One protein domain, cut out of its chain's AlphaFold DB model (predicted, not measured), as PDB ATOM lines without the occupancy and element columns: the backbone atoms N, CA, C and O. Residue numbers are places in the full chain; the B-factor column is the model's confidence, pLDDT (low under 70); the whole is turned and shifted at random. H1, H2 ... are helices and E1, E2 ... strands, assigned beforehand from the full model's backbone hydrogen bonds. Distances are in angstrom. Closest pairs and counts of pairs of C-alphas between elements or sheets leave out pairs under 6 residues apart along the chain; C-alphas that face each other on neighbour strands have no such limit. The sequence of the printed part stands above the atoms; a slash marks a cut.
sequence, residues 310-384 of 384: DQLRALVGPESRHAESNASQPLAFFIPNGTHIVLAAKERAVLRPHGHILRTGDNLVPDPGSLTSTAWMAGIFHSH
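What this domain is: This is residues 310 to 384 of the 384 residues of an uncharacterized protein of Chloroflexi bacterium (UniProt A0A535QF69). Two small three-stranded sheets make two lobes set one after the other along the longest axis, with no strand of one near enough to touch a strand of the other. The first lobe is the sheet E1 E2 E3 with the short helix H2 over one face, and H1 precedes it in the chain; the second is the sheet E4 E5 E6, beyond which residues 363 to 368 stick out. The printed part has 75 residues with two named helices and six named strands, in the order H1 E1 E2 E3 H2 E4 E5 E6, of mixed class, and both sheets are antiparallel throughout. The whole is loose, with a radius of gyration of the C-alphas of 15.2 A, and elongated, spanning 46 by 28 by 19 A.

Where its parts are: H1, residues 310 to 316, begins at C-alpha 310 (117.857, 145.625, 120.559) and is 10.2 A long. E1, residues 321 to 326, is 15.9 A long, and E2, residues 329 to 334, is 15.8 A. E3 is residues 340 to 342, and H2, residues 344 to 349, begins at C-alpha 344 (110.546, 156.297, 111.795). E4, residues 355 to 359, is 13.4 A long, E5, residues 372 to 376, is 13.6 A, and E6, residues 380 to 383, ends at C-alpha 383 (96.551, 152.389, 97.202).

How they stand to each other: E1, E2 and E3 form a meander, each strand the antiparallel neighbour of the one before, with E2 the inner strand. In the hairpin E1 and E2, N 324 and O 332 are 2.8 A apart, within hydrogen-bond range; in the hairpin E2 and E3, N 341 and O 333 are 2.8 A apart. H1 is not on this sheet. H2 is on it, over E2, at a height over the sheet of 8.2 A. It runs across the strands, at 77 degrees to E2 on the local plane, and its line rises 39.6 degrees, only just short of standing up from the sheet. H2 and E2 touch, their closest C-alphas being those of Leu 331 and Lys 346, 4.8 A apart. In both helices every O i to N i+4 pair is within hydrogen-bond range. E4, E5 and E6 form a second meander. In its hairpins, N 356 and O 375 are 2.8 A apart, and N 383 and O 374 are 2.8 A apart. E3 and E4 are apart.

The domain as a whole: The two C-alphas farthest apart, those of Ser 328 and Pro 368, are 46.4 A from each other. The printed part has no cut and ends at residue 384, the chain's last. The link from E4 to E5, 12 residues, is long, and its residues 363 to 368 stand free; the other links are tight. The mean pLDDT of the printed part is 92.7, and no printed residue is under 70.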
ATOM      1  N   ASP A 310     118.062 147.040 120.225       92.88
ATOM      2  CA  ASP A 310     117.857 145.625 120.559       92.88
ATOM      3  C   ASP A 310     116.601 145.053 119.901       92.88
ATOM      4  O   ASP A 310     116.655 143.971 119.321       92.88
ATOM      5  N   GLN A 311     115.491 145.796 119.928       94.50
ATOM      6  CA  GLN A 311     114.254 145.392 119.254       94.50
ATOM      7  C   GLN A 311     114.446 145.307 117.738       94.50
ATOM      8  O   GLN A 311     113.984 144.358 117.109       94.50
ATOM      9  N   LEU A 312     115.166 146.268 117.159       92.56
ATOM     10  CA  LEU A 312     115.498 146.275 115.741       92.56
ATOM     11  C   LEU A 312     116.349 145.054 115.366       92.56
ATOM     12  O   LEU A 312     116.004 144.338 114.429       92.56
ATOM     13  N   ARG A 313     117.404 144.758 116.138       92.25
ATOM     14  CA  ARG A 313     118.236 143.560 115.931       92.25
ATOM     15  C   ARG A 313     117.449 142.261 116.079       92.25
ATOM     16  O   ARG A 313     117.689 141.327 115.322       92.25
ATOM     17  N   ALA A 314     116.516 142.195 117.026       95.62
ATOM     18  CA  ALA A 314     115.643 141.036 117.190       95.62
ATOM     19  C   ALA A 314     114.686 140.853 115.998       95.62
ATOM     20  O   ALA A 314     114.372 139.720 115.643       95.62
ATOM     21  N   LEU A 315     114.241 141.949 115.374       94.25
ATOM     22  CA  LEU A 315     113.288 141.926 114.264       94.25
ATOM     23  C   LEU A 315     113.937 141.576 112.918       94.25
ATOM     24  O   LEU A 315     113.376 140.785 112.166       94.25
ATOM     25  N   VAL A 316     115.084 142.186 112.595       94.31
ATOM     26  CA  VAL A 316     115.697 142.081 111.252       94.31
ATOM     27  C   VAL A 316     117.089 141.445 111.243       94.31
ATOM     28  O   VAL A 316     117.688 141.291 110.180       94.31
ATOM     29  N   GLY A 317     117.595 141.039 112.408       93.38
ATOM     30  CA  GLY A 317     118.929 140.471 112.578       93.38
ATOM     31  C   GLY A 317     120.009 141.518 112.898       93.38
ATOM     32  O   GLY A 317     119.760 142.724 112.873       93.38
ATOM     33  N   PRO A 318     121.229 141.067 113.239       92.44
ATOM     34  CA  PRO A 318     122.320 141.949 113.656       92.44
ATOM     35  C   PRO A 318     123.084 142.586 112.487       92.44
ATOM     36  O   PRO A 318     123.797 143.569 112.689       92.44
ATOM     37  N   GLU A 319     122.977 142.024 111.282       93.69
ATOM     38  CA  GLU A 319     123.733 142.480 110.118       93.69
ATOM     39  C   GLU A 319     123.055 143.672 109.441       93.69
ATOM     40  O   GLU A 319     121.910 143.592 109.002       93.69
ATOM     41  N   SER A 320     123.805 144.764 109.289       93.31
ATOM     42  CA  SER A 320     123.407 145.934 108.507       93.31
ATOM     43  C   SER A 320     124.478 146.268 107.470       93.31
ATOM     44  O   SER A 320     125.674 146.064 107.686       93.31
ATOM     45  N   ARG A 321     124.043 146.763 106.312       95.81
ATOM     46  CA  ARG A 321     124.872 147.205 105.187       95.81
ATOM     47  C   ARG A 321     124.452 148.614 104.793       95.81
ATOM     48  O   ARG A 321     123.266 148.929 104.834       95.81
ATOM     49  N   HIS A 322     125.417 149.439 104.386       96.44
ATOM     50  CA  HIS A 322     125.181 150.816 103.927       96.44
ATOM     51  C   HIS A 322     124.308 151.634 104.898       96.44
ATOM     52  O   HIS A 322     123.327 152.250 104.491       96.44
ATOM     53  N   ALA A 323     124.632 151.578 106.194       95.50
ATOM     54  CA  ALA A 323     123.851 152.257 107.218       95.50
ATOM     55  C   ALA A 323     123.902 153.784 107.056       95.50
ATOM     56  O   ALA A 323     124.969 154.372 106.890       95.50
ATOM     57  N   GLU A 324     122.732 154.405 107.144       97.31
ATOM     58  CA  GLU A 324     122.520 155.844 107.170       97.31
ATOM     59  C   GLU A 324     122.172 156.273 108.597       97.31
ATOM     60  O   GLU A 324     121.284 155.702 109.239       97.31
ATOM     61  N   SER A 325     122.845 157.312 109.084       94.69
ATOM     62  CA  SER A 325     122.568 157.920 110.381       94.69
ATOM     63  C   SER A 325     122.660 159.442 110.306       94.69
ATOM     64  O   SER A 325     123.440 159.996 109.533       94.69
ATOM     65  N   ASN A 326     121.881 160.123 111.144       91.75
ATOM     66  CA  ASN A 326     122.074 161.538 111.446       91.75
ATOM     67  C   ASN A 326     122.711 161.644 112.832       91.75
ATOM     68  O   ASN A 326     122.092 161.278 113.834       91.75
ATOM     69  N   ALA A 327     123.965 162.097 112.882       88.19
ATOM     70  CA  ALA A 327     124.823 161.956 114.055       88.19
ATOM     71  C   ALA A 327     124.812 160.496 114.560       88.19
ATOM     72  O   ALA A 327     125.242 159.592 113.842       88.19
ATOM     73  N   SER A 328     124.302 160.253 115.768       86.38
ATOM     74  CA  SER A 328     124.182 158.921 116.374       86.38
ATOM     75  C   SER A 328     122.815 158.256 116.174       86.38
ATOM     76  O   SER A 328     122.636 157.111 116.589       86.38
ATOM     77  N   GLN A 329     121.845 158.937 115.557       90.06
ATOM     78  CA  GLN A 329     120.509 158.391 115.345       90.06
ATOM     79  C   GLN A 329     120.453 157.606 114.024       90.06
ATOM     80  O   GLN A 329     120.675 158.196 112.964       90.06
ATOM     81  N   PRO A 330     120.143 156.296 114.046       92.62
ATOM     82  CA  PRO A 330     119.998 155.513 112.824       92.62
ATOM     83  C   PRO A 330     118.751 155.947 112.043       92.62
ATOM     84  O   PRO A 330     117.703 156.239 112.627       92.62
ATOM     85  N   LEU A 331     118.866 155.970 110.716       95.56
ATOM     86  CA  LEU A 331     117.811 156.414 109.802       95.56
ATOM     87  C   LEU A 331     117.348 155.296 108.867       95.56
ATOM     88  O   LEU A 331     116.148 155.048 108.758       95.56
ATOM     89  N   ALA A 332     118.282 154.619 108.203       97.25
ATOM     90  CA  ALA A 332     117.989 153.513 107.298       97.25
ATOM     91  C   ALA A 332     119.216 152.617 107.098       97.25
ATOM     92  O   ALA A 332     120.337 153.006 107.418       97.25
ATOM     93  N   PHE A 333     119.013 151.405 106.592       97.31
ATOM     94  CA  PHE A 333     120.085 150.478 106.222       97.31
ATOM     95  C   PHE A 333     119.533 149.350 105.348       97.31
ATOM     96  O   PHE A 333     118.323 149.172 105.224       97.31
ATOM     97  N   PHE A 334     120.423 148.555 104.765       98.12
ATOM     98  CA  PHE A 334     120.082 147.307 104.086       98.12
ATOM     99  C   PHE A 334     120.468 146.100 104.939       98.12
ATOM    100  O   PHE A 334     121.444 146.151 105.685       98.12
ATOM    101  N   ILE A 335     119.750 144.991 104.785       97.19
ATOM    102  CA  ILE A 335     120.126 143.684 105.357       97.19
ATOM    103  C   ILE A 335     120.612 142.728 104.243       97.19
ATOM    104  O   ILE A 335     120.434 143.030 103.059       97.19
ATOM    105  N   PRO A 336     121.240 141.574 104.563       96.56
ATOM    106  CA  PRO A 336     121.922 140.729 103.573       96.56
ATOM    107  C   PRO A 336     121.086 140.249 102.383       96.56
ATOM    108  O   PRO A 336     121.641 140.055 101.304       96.56
ATOM    109  N   ASN A 337     119.770 140.087 102.560       94.94
ATOM    110  CA  ASN A 337     118.848 139.662 101.503       94.94
ATOM    111  C   ASN A 337     118.423 140.803 100.550       94.94
ATOM    112  O   ASN A 337     117.570 140.587  99.697       94.94
ATOM    113  N   GLY A 338     118.981 142.008 100.708       95.19
ATOM    114  CA  GLY A 338     118.678 143.172  99.872       95.19
ATOM    115  C   GLY A 338     117.478 144.006 100.332       95.19
ATOM    116  O   GLY A 338     117.178 145.015  99.699       95.19
ATOM    117  N   THR A 339     116.813 143.646 101.434       96.44
ATOM    118  CA  THR A 339     115.708 144.451 101.982       96.44
ATOM    119  C   THR A 339     116.238 145.768 102.544       96.44
ATOM    120  O   THR A 339     117.191 145.779 103.327       96.44
ATOM    121  N   HIS A 340     115.598 146.871 102.162       97.75
ATOM    122  CA  HIS A 340     115.865 148.204 102.693       97.75
ATOM    123  C   HIS A 340     114.961 148.481 103.899       97.75
ATOM    124  O   HIS A 340     113.737 148.426 103.790       97.75
ATOM    125  N   ILE A 341     115.564 148.789 105.043       97.06
ATOM    126  CA  ILE A 341     114.879 149.109 106.293       97.06
ATOM    127  C   ILE A 341     114.931 150.619 106.502       97.06
ATOM    128  O   ILE A 341     116.012 151.199 106.582       97.06
ATOM    129  N   VAL A 342     113.763 151.247 106.623       96.88
ATOM    130  CA  VAL A 342     113.610 152.672 106.942       96.88
ATOM    131  C   VAL A 342     113.044 152.804 108.349       96.88
ATOM    132  O   VAL A 342     112.029 152.190 108.675       96.88
ATOM    133  N   LEU A 343     113.691 153.611 109.188       94.88
ATOM    134  CA  LEU A 343     113.245 153.876 110.553       94.88
ATOM    135  C   LEU A 343     112.367 155.128 110.613       94.88
ATOM    136  O   LEU A 343     112.500 156.049 109.805       94.88
ATOM    137  N   ALA A 344     111.491 155.192 111.618       91.25
ATOM    138  CA  ALA A 344     110.546 156.297 111.795       91.25
ATOM    139  C   ALA A 344     111.238 157.671 111.910       91.25
ATOM    140  O   ALA A 344     110.681 158.683 111.491       91.25
ATOM    141  N   ALA A 345     112.479 157.709 112.408       91.69
ATOM    142  CA  ALA A 345     113.298 158.918 112.427       91.69
ATOM    143  C   ALA A 345     113.541 159.493 111.019       91.69
ATOM    144  O   ALA A 345     113.442 160.706 110.843       91.69
ATOM    145  N   LYS A 346     113.786 158.643 110.012       95.00
ATOM    146  CA  LYS A 346     113.984 159.083 108.624       95.00
ATOM    147  C   LYS A 346     112.686 159.575 107.999       95.00
ATOM    148  O   LYS A 346     112.688 160.635 107.389       95.00
ATOM    149  N   GLU A 347     111.577 158.865 108.204       93.00
ATOM    150  CA  GLU A 347     110.248 159.290 107.726       93.00
ATOM    151  C   GLU A 347     109.864 160.679 108.248       93.00
ATOM    152  O   GLU A 347     109.343 161.509 107.508       93.00
ATOM    153  N   ARG A 348     110.186 160.973 109.513       89.50
ATOM    154  CA  ARG A 348     109.955 162.302 110.095       89.50
ATOM    155  C   ARG A 348     110.899 163.378 109.553       89.50
ATOM    156  O   ARG A 348     110.537 164.550 109.602       89.50
ATOM    157  N   ALA A 349     112.079 163.001 109.063       90.94
ATOM    158  CA  ALA A 349     113.108 163.921 108.577       90.94
ATOM    159  C   ALA A 349     112.962 164.292 107.091       90.94
ATOM    160  O   ALA A 349     113.587 165.251 106.642       90.94
ATOM    161  N   VAL A 350     112.155 163.553 106.324       93.00
ATOM    162  CA  VAL A 350     111.943 163.806 104.893       93.00
ATOM    163  C   VAL A 350     110.630 164.543 104.625       93.00
ATOM    164  O   VAL A 350     109.642 164.424 105.355       93.00
ATOM    165  N   LEU A 351     110.613 165.317 103.537       91.88
ATOM    166  CA  LEU A 351     109.414 166.031 103.089       91.88
ATOM    167  C   LEU A 351     108.431 165.097 102.377       91.88
ATOM    168  O   LEU A 351     107.233 165.147 102.639       91.88
ATOM    169  N   ARG A 352     108.942 164.214 101.512       93.44
ATOM    170  CA  ARG A 352     108.131 163.241 100.772       93.44
ATOM    171  C   ARG A 352     108.085 161.912 101.531       93.44
ATOM    172  O   ARG A 352     109.149 161.450 101.942       93.44
ATOM    173  N   PRO A 353     106.900 161.308 101.714       93.69
ATOM    174  CA  PRO A 353     106.757 160.079 102.490       93.69
ATOM    175  C   PRO A 353     107.479 158.905 101.822       93.69
ATOM    176  O   PRO A 353     107.545 158.822 100.593       93.69
ATOM    177  N   HIS A 354     107.993 157.969 102.619       97.44
ATOM    178  CA  HIS A 354     108.529 156.722 102.082       97.44
ATOM    179  C   HIS A 354     107.386 155.846 101.567       97.44
ATOM    180  O   HIS A 354     106.420 155.566 102.283       97.44
ATOM    181  N   GLY A 355     107.521 155.384 100.326       96.88
ATOM    182  CA  GLY A 355     106.545 154.528  99.670       96.88
ATOM    183  C   GLY A 355     107.199 153.455  98.814       96.88
ATOM    184  O   GLY A 355     108.392 153.510  98.507       96.88
ATOM    185  N   HIS A 356     106.404 152.462  98.441       96.88
ATOM    186  CA  HIS A 356     106.831 151.363  97.597       96.88
ATOM    187  C   HIS A 356     105.708 150.942  96.651       96.88
ATOM    188  O   HIS A 356     104.549 150.866  97.056       96.88
ATOM    189  N   ILE A 357     106.064 150.655  95.399       95.50
ATOM    190  CA  ILE A 357     105.149 150.115  94.394       95.50
ATOM    191  C   ILE A 357     105.468 148.633  94.237       95.50
ATOM    192  O   ILE A 357     106.564 148.260  93.823       95.50
ATOM    193  N   LEU A 358     104.497 147.797  94.574       93.56
ATOM    194  CA  LEU A 358     104.521 146.357  94.373       93.56
ATOM    195  C   LEU A 358     103.929 146.046  93.000       93.56
ATOM    196  O   LEU A 358     102.904 146.621  92.635       93.56
ATOM    197  N   ARG A 359     104.543 145.122  92.260       91.12
ATOM    198  CA  ARG A 359     104.070 144.657  90.951       91.12
ATOM    199  C   ARG A 359     104.122 143.135  90.892       91.12
ATOM    200  O   ARG A 359     105.104 142.547  91.340       91.12
ATOM    201  N   THR A 360     103.101 142.498  90.327       90.94
ATOM    202  CA  THR A 360     103.151 141.059  90.037       90.94
ATOM    203  C   THR A 360     103.994 140.759  88.797       90.94
ATOM    204  O   THR A 360     104.015 141.526  87.832       90.94
ATOM    205  N   GLY A 361     104.666 139.606  88.814       85.62
ATOM    206  CA  GLY A 361     105.489 139.125  87.706       85.62
ATOM    207  C   GLY A 361     106.902 139.717  87.662       85.62
ATOM    208  O   GLY A 361     107.221 140.726  88.290       85.62
ATOM    209  N   ASP A 362     107.754 139.066  86.884       85.19
ATOM    210  CA  ASP A 362     109.175 139.361  86.672       85.19
ATOM    211  C   ASP A 362     109.477 139.795  85.224       85.19
ATOM    212  O   ASP A 362     110.628 140.037  84.861       85.19
ATOM    213  N   ASN A 363     108.431 139.961  84.406       82.88
ATOM    214  CA  ASN A 363     108.544 140.343  83.004       82.88
ATOM    215  C   ASN A 363     109.237 141.707  82.838       82.88
ATOM    216  O   ASN A 363     108.883 142.707  83.477       82.88
ATOM    217  N   LEU A 364     110.210 141.749  81.925       85.19
ATOM    218  CA  LEU A 364     110.925 142.966  81.516       85.19
ATOM    219  C   LEU A 364     110.145 143.803  80.490       85.19
ATOM    220  O   LEU A 364     110.516 144.940  80.213       85.19
ATOM    221  N   VAL A 365     109.072 143.245  79.927       88.25
ATOM    222  CA  VAL A 365     108.175 143.917  78.980       88.25
ATOM    223  C   VAL A 365     106.824 144.213  79.639       88.25
ATOM    224  O   VAL A 365     106.441 143.490  80.561       88.25
ATOM    225  N   PRO A 366     106.097 145.260  79.198       82.81
ATOM    226  CA  PRO A 366     104.770 145.559  79.723       82.81
ATOM    227  C   PRO A 366     103.807 144.385  79.535       82.81
ATOM    228  O   PRO A 366     103.644 143.883  78.423       82.81
ATOM    229  N   ASP A 367     103.148 143.991  80.618       86.38
ATOM    230  CA  ASP A 367     102.119 142.956  80.638       86.38
ATOM    231  C   ASP A 367     100.802 143.579  81.137       86.38
ATOM    232  O   ASP A 367     100.738 144.026  82.286       86.38
ATOM    233  N   PRO A 368      99.745 143.634  80.305       86.38
ATOM    234  CA  PRO A 368      98.433 144.137  80.713       86.38
ATOM    235  C   PRO A 368      97.789 143.361  81.874       86.38
ATOM    236  O   PRO A 368      96.852 143.867  82.486       86.38
ATOM    237  N   GLY A 369      98.256 142.142  82.167       89.81
ATOM    238  CA  GLY A 369      97.823 141.335  83.308       89.81
ATOM    239  C   GLY A 369      98.552 141.642  84.621       89.81
ATOM    240  O   GLY A 369      98.201 141.065  85.653       89.81
ATOM    241  N   SER A 370      99.557 142.527  84.621       90.69
ATOM    242  CA  SER A 370     100.259 142.919  85.845       90.69
ATOM    243  C   SER A 370      99.340 143.689  86.794       90.69
ATOM    244  O   SER A 370      98.686 144.658  86.416       90.69
ATOM    245  N   LEU A 371      99.353 143.292  88.064       92.44
ATOM    246  CA  LEU A 371      98.707 144.012  89.152       92.44
ATOM    247  C   LEU A 371      99.741 144.883  89.854       92.44
ATOM    248  O   LEU A 371     100.876 144.446  90.068       92.44
ATOM    249  N   THR A 372      99.334 146.086  90.250       93.00
ATOM    250  CA  THR A 372     100.158 147.003  91.037       93.00
ATOM    251  C   THR A 372      99.474 147.391  92.338       93.00
ATOM    252  O   THR A 372      98.249 147.462  92.420       93.00
ATOM    253  N   SER A 373     100.272 147.643  93.368       95.12
ATOM    254  CA  SER A 373      99.810 148.155  94.655       95.12
ATOM    255  C   SER A 373     100.842 149.118  95.207       95.12
ATOM    256  O   SER A 373     101.999 148.740  95.374       95.12
ATOM    257  N   THR A 374     100.421 150.324  95.561       97.00
ATOM    258  CA  THR A 374     101.287 151.305  96.214       97.00
ATOM    259  C   THR A 374     101.042 151.288  97.721       97.00
ATOM    260  O   THR A 374      99.895 151.352  98.168       97.00
ATOM    261  N   ALA A 375     102.109 151.199  98.513       97.19
ATOM    262  CA  ALA A 375     102.065 151.260  99.971       97.19
ATOM    263  C   ALA A 375     102.960 152.389 100.496       97.19
ATOM    264  O   ALA A 375     104.006 152.670  99.914       97.19
ATOM    265  N   TRP A 376     102.575 153.006 101.612       96.19
ATOM    266  CA  TRP A 376     103.317 154.091 102.258       96.19
ATOM    267  C   TRP A 376     103.572 153.786 103.728       96.19
ATOM    268  O   TRP A 376     102.729 153.206 104.416       96.19
ATOM    269  N   MET A 377     104.725 154.237 104.227       93.81
ATOM    270  CA  MET A 377     105.188 153.960 105.589       93.81
ATOM    271  C   MET A 377     104.210 154.448 106.668       93.81
ATOM    272  O   MET A 377     104.080 153.816 107.713       93.81
ATOM    273  N   ALA A 378     103.469 155.524 106.396       86.94
ATOM    274  CA  ALA A 378     102.486 156.120 107.301       86.94
ATOM    275  C   ALA A 378     101.155 155.334 107.420       86.94
ATOM    276  O   ALA A 378     100.122 155.919 107.733       86.94
ATOM    277  N   GLY A 379     101.160 154.017 107.175       88.31
ATOM    278  CA  GLY A 379      99.991 153.149 107.378       88.31
ATOM    279  C   GLY A 379      99.019 153.079 106.199       88.31
ATOM    280  O   GLY A 379      97.875 152.662 106.374       88.31
ATOM    281  N   ILE A 380      99.457 153.450 104.992       91.75
ATOM    282  CA  ILE A 380      98.682 153.230 103.763       91.75
ATOM    283  C   ILE A 380      99.142 151.898 103.173       91.75
ATOM    284  O   ILE A 380     100.158 151.830 102.489       91.75
ATOM    285  N   PHE A 381      98.418 150.822 103.476       94.00
ATOM    286  CA  PHE A 381      98.839 149.460 103.119       94.00
ATOM    287  C   PHE A 381      98.533 149.074 101.665       94.00
ATOM    288  O   PHE A 381      99.180 148.182 101.121       94.00
ATOM    289  N   HIS A 382      97.552 149.731 101.045       94.00
ATOM    290  CA  HIS A 382      97.164 149.510  99.657       94.00
ATOM    291  C   HIS A 382      96.517 150.777  99.091       94.00
ATOM    292  O   HIS A 382      95.558 151.303  99.656       94.00
ATOM    293  N   SER A 383      97.055 151.259  97.978       92.31
ATOM    294  CA  SER A 383      96.551 152.389  97.202       92.31
ATOM    295  C   SER A 383      96.865 152.176  95.720       92.31
ATOM    296  O   SER A 383      97.711 151.339  95.383       92.31
ATOM    297  N   HIS A 384      96.148 152.899  94.860       78.81
ATOM    298  CA  HIS A 384      96.334 152.877  93.411       78.81
ATOM    299  C   HIS A 384      97.310 153.969  92.983       78.81
ATOM    300  O   HIS A 384      97.023 155.147  93.292       78.81
TER     301      HIS A 384